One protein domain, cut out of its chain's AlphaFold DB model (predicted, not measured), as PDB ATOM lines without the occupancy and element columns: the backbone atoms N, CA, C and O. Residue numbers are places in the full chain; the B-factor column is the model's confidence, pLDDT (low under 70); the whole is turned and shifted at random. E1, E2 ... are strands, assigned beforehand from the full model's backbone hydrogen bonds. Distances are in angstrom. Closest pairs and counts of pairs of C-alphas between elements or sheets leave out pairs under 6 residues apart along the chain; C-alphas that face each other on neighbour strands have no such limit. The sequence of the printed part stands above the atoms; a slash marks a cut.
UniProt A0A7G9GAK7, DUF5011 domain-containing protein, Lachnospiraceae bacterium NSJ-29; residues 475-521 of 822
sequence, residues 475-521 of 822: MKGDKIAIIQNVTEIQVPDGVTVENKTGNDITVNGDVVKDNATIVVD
ATOM      1  N   MET A 475      28.152  34.077 -43.697       95.44
ATOM      2  CA  MET A 475      26.741  34.165 -44.101       95.44
ATOM      3  C   MET A 475      26.285  35.619 -44.329       95.44
ATOM      4  O   MET A 475      26.920  36.566 -43.866       95.44
ATOM      5  N   LYS A 476      25.142  35.800 -45.015       93.44
ATOM      6  CA  LYS A 476      24.513  37.109 -45.276       93.44
ATOM      7  C   LYS A 476      24.371  37.934 -43.988       93.44
ATOM      8  O   LYS A 476      23.727  37.492 -43.038       93.44
ATOM      9  N   GLY A 477      24.936  39.142 -43.981       91.62
ATOM     10  CA  GLY A 477      24.965  40.058 -42.834       91.62
ATOM     11  C   GLY A 477      26.265  40.044 -42.018       91.62
ATOM     12  O   GLY A 477      26.494  40.986 -41.253       91.62
ATOM     13  N   ASP A 478      27.135  39.045 -42.198       97.31
ATOM     14  CA  ASP A 478      28.485  39.057 -41.627       97.31
ATOM     15  C   ASP A 478      29.357  40.147 -42.272       97.31
ATOM     16  O   ASP A 478      29.103  40.620 -43.390       97.31
ATOM     17  N   LYS A 479      30.437  40.521 -41.577       98.12
ATOM     18  CA  LYS A 479      31.472  41.412 -42.117       98.12
ATOM     19  C   LYS A 479      32.833  40.742 -42.096       98.12
ATOM     20  O   LYS A 479      33.154  40.042 -41.140       98.12
ATOM     21  N   ILE A 480      33.648  41.015 -43.107       98.38
ATOM     22  CA  ILE A 480      35.033  40.565 -43.191       98.38
ATOM     23  C   ILE A 480      35.937  41.773 -43.425       98.38
ATOM     24  O   ILE A 480      35.717  42.535 -44.364       98.38
ATOM     25  N   ALA A 481      36.983  41.910 -42.617       98.00
ATOM     26  CA  ALA A 481      38.125  42.758 -42.927       98.00
ATOM     27  C   ALA A 481      39.270  41.880 -43.451       98.00
ATOM     28  O   ALA A 481      39.729  40.972 -42.758       98.00
ATOM     29  N   ILE A 482      39.733  42.138 -44.671       97.19
ATOM     30  CA  ILE A 482      40.845  41.422 -45.303       97.19
ATOM     31  C   ILE A 482      42.135  42.148 -44.930       97.19
ATOM     32  O   ILE A 482      42.353  43.275 -45.373       97.19
ATOM     33  N   ILE A 483      42.950  41.540 -44.064       94.56
ATOM     34  CA  ILE A 483      44.009  42.254 -43.336       94.56
ATOM     35  C   ILE A 483      45.336  42.203 -44.088       94.56
ATOM     36  O   ILE A 483      45.908  43.250 -44.369       94.56
ATOM     37  N   GLN A 484      45.847  41.014 -44.425       92.19
ATOM     38  CA  GLN A 484      47.136  40.899 -45.116       92.19
ATOM     39  C   GLN A 484      47.234  39.629 -45.979       92.19
ATOM     40  O   GLN A 484      46.648  38.595 -45.660       92.19
ATOM     41  N   ASN A 485      48.003  39.709 -47.069       92.50
ATOM     42  CA  ASN A 485      48.367  38.624 -48.000       92.50
ATOM     43  C   ASN A 485      47.250  37.757 -48.623       92.50
ATOM     44  O   ASN A 485      47.551  36.882 -49.433       92.50
ATOM     45  N   VAL A 486      45.979  38.018 -48.329       95.00
ATOM     46  CA  VAL A 486      44.831  37.446 -49.038       95.00
ATOM     47  C   VAL A 486      44.551  38.302 -50.274       95.00
ATOM     48  O   VAL A 486      44.168  39.461 -50.149       95.00
ATOM     49  N   THR A 487      44.767  37.742 -51.465       95.56
ATOM     50  CA  THR A 487      44.590  38.448 -52.751       95.56
ATOM     51  C   THR A 487      43.226  38.218 -53.397       95.56
ATOM     52  O   THR A 487      42.802  39.017 -54.227       95.56
ATOM     53  N   GLU A 488      42.555  37.117 -53.060       96.31
ATOM     54  CA  GLU A 488      41.257  36.729 -53.613       96.31
ATOM     55  C   GLU A 488      40.431  35.982 -52.559       96.31
ATOM     56  O   GLU A 488      40.971  35.136 -51.841       96.31
ATOM     57  N   ILE A 489      39.126  36.266 -52.494       96.88
ATOM     58  CA  ILE A 489      38.137  35.491 -51.728       96.88
ATOM     59  C   ILE A 489      36.869  35.241 -52.553       96.88
ATOM     60  O   ILE A 489      36.577  35.949 -53.518       96.88
ATOM     61  N   GLN A 490      36.085  34.260 -52.111       95.19
ATOM     62  CA  GLN A 490      34.737  33.968 -52.596       95.19
ATOM     63  C   GLN A 490      33.816  33.886 -51.368       95.19
ATOM     64  O   GLN A 490      34.157  33.184 -50.413       95.19
ATOM     65  N   VAL A 491      32.706  34.628 -51.353       95.56
ATOM     66  CA  VAL A 491      31.782  34.745 -50.204       95.56
ATOM     67  C   VAL A 491      30.313  34.841 -50.653       95.56
ATOM     68  O   VAL A 491      30.065  35.258 -51.784       95.56
ATOM     69  N   PRO A 492      29.330  34.480 -49.801       93.88
ATOM     70  CA  PRO A 492      27.908  34.657 -50.109       93.88
ATOM     71  C   PRO A 492      27.452  36.121 -50.203       93.88
ATOM     72  O   PRO A 492      28.126  37.040 -49.742       93.88
ATOM     73  N   ASP A 493      26.246  36.315 -50.728       89.38
ATOM     74  CA  ASP A 493      25.631  37.629 -50.925       89.38
ATOM     75  C   ASP A 493      25.145  38.266 -49.613       89.38
ATOM     76  O   ASP A 493      24.819  37.604 -48.626       89.38
ATOM     77  N   GLY A 494      25.074  39.593 -49.599       88.81
ATOM     78  CA  GLY A 494      24.904  40.441 -48.422       88.81
ATOM     79  C   GLY A 494      26.030  40.359 -47.381       88.81
ATOM     80  O   GLY A 494      25.803  40.734 -46.230       88.81
ATOM     81  N   VAL A 495      27.220  39.866 -47.738       95.44
ATOM     82  CA  VAL A 495      28.426  39.933 -46.892       95.44
ATOM     83  C   VAL A 495      29.121  41.273 -47.113       95.44
ATOM     84  O   VAL A 495      29.356  41.681 -48.248       95.44
ATOM     85  N   THR A 496      29.485  41.970 -46.034       96.00
ATOM     86  CA  THR A 496      30.302  43.192 -46.145       96.00
ATOM     87  C   THR A 496      31.783  42.821 -46.185       96.00
ATOM     88  O   THR A 496      32.250  42.143 -45.273       96.00
ATOM     89  N   VAL A 497      32.539  43.292 -47.178       97.50
ATOM     90  CA  VAL A 497      33.988  43.047 -47.285       97.50
ATOM     91  C   VAL A 497      34.747  44.369 -47.330       97.50
ATOM     92  O   VAL A 497      34.526  45.198 -48.209       97.50
ATOM     93  N   GLU A 498      35.659  44.552 -46.382       97.75
ATOM     94  CA  GLU A 498      36.550  45.704 -46.245       97.75
ATOM     95  C   GLU A 498      37.993  45.274 -46.550       97.75
ATOM     96  O   GLU A 498      38.509  44.331 -45.949       97.75
ATOM     97  N   ASN A 499      38.666  45.959 -47.474       97.31
ATOM     98  CA  ASN A 499      40.059  45.680 -47.824       97.31
ATOM     99  C   ASN A 499      41.014  46.581 -47.022       97.31
ATOM    100  O   ASN A 499      40.941  47.804 -47.128       97.31
ATOM    101  N   LYS A 500      41.928  45.977 -46.253       95.69
ATOM    102  CA  LYS A 500      42.976  46.651 -45.461       95.69
ATOM    103  C   LYS A 500      44.399  46.212 -45.844       95.69
ATOM    104  O   LYS A 500      45.345  46.484 -45.110       95.69
ATOM    105  N   THR A 501      44.565  45.527 -46.978       92.62
ATOM    106  CA  THR A 501      45.818  44.841 -47.349       92.62
ATOM    107  C   THR A 501      46.943  45.748 -47.860       92.62
ATOM    108  O   THR A 501      48.031  45.249 -48.164       92.62
ATOM    109  N   GLY A 502      46.713  47.055 -48.024       92.94
ATOM    110  CA  GLY A 502      47.651  47.966 -48.690       92.94
ATOM    111  C   GLY A 502      47.716  47.779 -50.214       92.94
ATOM    112  O   GLY A 502      48.585  48.357 -50.867       92.94
ATOM    113  N   ASN A 503      46.854  46.924 -50.778       94.69
ATOM    114  CA  ASN A 503      46.870  46.466 -52.167       94.69
ATOM    115  C   ASN A 503      45.432  46.291 -52.692       94.69
ATOM    116  O   ASN A 503      44.484  46.227 -51.916       94.69
ATOM    117  N   ASP A 504      45.258  46.179 -54.008       96.50
ATOM    118  CA  ASP A 504      43.979  45.755 -54.596       96.50
ATOM    119  C   ASP A 504      43.765  44.243 -54.379       96.50
ATOM    120  O   ASP A 504      44.706  43.463 -54.550       96.50
ATOM    121  N   ILE A 505      42.532  43.829 -54.071       96.81
ATOM    122  CA  ILE A 505      42.129  42.414 -53.947       96.81
ATOM    123  C   ILE A 505      40.951  42.087 -54.872       96.81
ATOM    124  O   ILE A 505      40.258  42.986 -55.348       96.81
ATOM    125  N   THR A 506      40.686  40.797 -55.072       96.50
ATOM    126  CA  THR A 506      39.505  40.292 -55.787       96.50
ATOM    127  C   THR A 506      38.479  39.708 -54.808       96.50
ATOM    128  O   THR A 506      38.829  38.904 -53.945       96.50
ATOM    129  N   VAL A 507      37.203  40.062 -54.954       95.56
ATOM    130  CA  VAL A 507      36.082  39.494 -54.185       95.56
ATOM    131  C   VAL A 507      35.006  39.056 -55.171       95.56
ATOM    132  O   VAL A 507      34.528  39.876 -55.947       95.56
ATOM    133  N   ASN A 508      34.671  37.764 -55.204       93.44
ATOM    134  CA  ASN A 508      33.716  37.160 -56.155       93.44
ATOM    135  C   ASN A 508      34.018  37.413 -57.657       93.44
ATOM    136  O   ASN A 508      33.201  37.115 -58.524       93.44
ATOM    137  N   GLY A 509      35.220  37.906 -57.981       90.00
ATOM    138  CA  GLY A 509      35.650  38.297 -59.330       90.00
ATOM    139  C   GLY A 509      35.830  39.810 -59.528       90.00
ATOM    140  O   GLY A 509      36.546  40.208 -60.447       90.00
ATOM    141  N   ASP A 510      35.266  40.643 -58.651       89.12
ATOM    142  CA  ASP A 510      35.361  42.104 -58.714       89.12
ATOM    143  C   ASP A 510      36.555  42.663 -57.930       89.12
ATOM    144  O   ASP A 510      36.963  42.132 -56.896       89.12
ATOM    145  N   VAL A 511      37.139  43.759 -58.430       94.25
ATOM    146  CA  VAL A 511      38.367  44.355 -57.876       94.25
ATOM    147  C   VAL A 511      38.043  45.386 -56.794       94.25
ATOM    148  O   VAL A 511      37.629  46.510 -57.091       94.25
ATOM    149  N   VAL A 512      38.321  45.036 -55.540       94.12
ATOM    150  CA  VAL A 512      38.153  45.905 -54.368       94.12
ATOM    151  C   VAL A 512      39.467  46.623 -54.063       94.12
ATOM    152  O   VAL A 512      40.489  46.004 -53.760       94.12
ATOM    153  N   LYS A 513      39.441  47.956 -54.137       95.88
ATOM    154  CA  LYS A 513      40.606  48.820 -53.883       95.88
ATOM    155  C   LYS A 513      41.030  48.811 -52.416       95.88
ATOM    156  O   LYS A 513      40.214  48.549 -51.536       95.88
ATOM    157  N   ASP A 514      42.294  49.127 -52.155       95.75
ATOM    158  CA  ASP A 514      42.789  49.304 -50.786       95.75
ATOM    159  C   ASP A 514      41.989  50.382 -50.026       95.75
ATOM    160  O   ASP A 514      41.681  51.445 -50.572       95.75
ATOM    161  N   ASN A 515      41.650  50.110 -48.763       94.38
ATOM    162  CA  ASN A 515      40.730  50.881 -47.911       94.38
ATOM    163  C   ASN A 515      39.288  51.028 -48.448       94.38
ATOM    164  O   ASN A 515      38.514  51.818 -47.901       94.38
ATOM    165  N   ALA A 516      38.890  50.295 -49.495       95.12
ATOM    166  CA  ALA A 516      37.496  50.248 -49.927       95.12
ATOM    167  C   ALA A 516      36.690  49.222 -49.116       95.12
ATOM    168  O   ALA A 516      37.211  48.216 -48.634       95.12
ATOM    169  N   THR A 517      35.387  49.469 -49.004       94.62
ATOM    170  CA  THR A 517      34.401  48.505 -48.504       94.62
ATOM    171  C   THR A 517      33.354  48.276 -49.583       94.62
ATOM    172  O   THR A 517      32.877  49.244 -50.175       94.62
ATOM    173  N   ILE A 518      32.982  47.020 -49.808       91.44
ATOM    174  CA  ILE A 518      31.822  46.633 -50.613       91.44
ATOM    175  C   ILE A 518      30.825  45.855 -49.753       91.44
ATOM    176  O   ILE A 518      31.189  45.266 -48.733       91.44
ATOM    177  N   VAL A 519      29.571  45.820 -50.191       91.25
ATOM    178  CA  VAL A 519      28.668  44.713 -49.872       91.25
ATOM    179  C   VAL A 519      28.644  43.842 -51.120       91.25
ATOM    180  O   VAL A 519      28.426  44.357 -52.211       91.25
ATOM    181  N   VAL A 520      28.939  42.557 -50.969       89.62
ATOM    182  CA  VAL A 520      28.756  41.571 -52.038       89.62
ATOM    183  C   VAL A 520      27.256  41.350 -52.193       89.62
ATOM    184  O   VAL A 520      26.597  41.098 -51.191       89.62
ATOM    185  N   ASP A 521      26.708  41.453 -53.398       83.75
ATOM    186  CA  ASP A 521      25.300  41.165 -53.710       83.75
ATOM    187  C   ASP A 521      25.208  40.611 -55.145       83.75
ATOM    188  O   ASP A 521      26.129  40.801 -55.947       83.75
TER     189      ASP A 521
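AT A GLANCE: This is residues 475 to 521 of the 822 residues of the protein "DUF5011 domain-containing protein" of Lachnospiraceae bacterium NSJ-29 (UniProt A0A7G9GAK7). Two small layers of strands: a three-stranded sheet of E1, E2 and E5 makes one wall, and the short hairpin of E3 and E4, with residues 488 to 489 paired beside E3, lies over one face of it, the layers only partly face to face. The long link from E1 to E2 folds back over that same face, and E1 and E2 run side by side in the same direction. The printed part has 47 residues with no named helix and five named strands, in the order E1, E2, E3, E4, E5; the larger sheet is mixed, in the order E1, E2, E5, and E3 and E4 are antiparallel. The class is all strand, though under half of the residues, 19 of 47, are in named strands. The whole is compact, with a radius of gyration of the C-alphas of 9.4 A and spans of 26 by 17 by 15 A.

HOW THE PARTS SIT: E1, residues 479 to 484, is an edge strand of the larger sheet and the parallel neighbour of E2, residues 496 to 499, at 17 degrees. N 480 and O 496 are 2.8 A apart, and N 498 and O 480 are 2.9 A apart, within hydrogen-bond range. E2 is the inner strand, with E5, residues 517 to 519, as its antiparallel neighbour at 156 degrees; N 497 and O 518 are 2.9 A apart, within hydrogen-bond range. E3, residues 505 to 507, and E4, residues 510 to 512, form a hairpin at 132 degrees, with N 507 and O 510 2.8 A apart, within hydrogen-bond range. Residues 488 to 489 pair in parallel with residues 506 to 507 of E3. The closest C-alphas of E2 and E4, those of Asn 499 and Val 512, are 6.8 A apart; those of E2 and E3, Asn 499 and Ile 505, are 7.2 A apart. E1 is apart from E3 and from E4, and E3 is apart from E5.

IN THESE COORDINATES: E1 is the longest strand, 16.0 A from C-alpha 479 at (31.472, 41.412, -42.117) to C-alpha 484. E2 runs 10.2 A from C-alpha 496 at (30.302, 43.192, -46.145). From first to last C-alpha E3 measures 6.7 A, E4 6.4 A and E5 7.0 A, and E5 ends with C-alpha 519 at (28.668, 44.713, -49.872).

THE WHOLE: The two C-alphas farthest apart, those of Lys 476 and Gly 502, are 25.8 A apart. The printed part has no cut. The link from E1 to E2, 11 residues, is long; those from E2 to E3, E3 to E4 and E4 to E5 are tight. The mean pLDDT of the printed part is 94.3, and no printed residue is under 70.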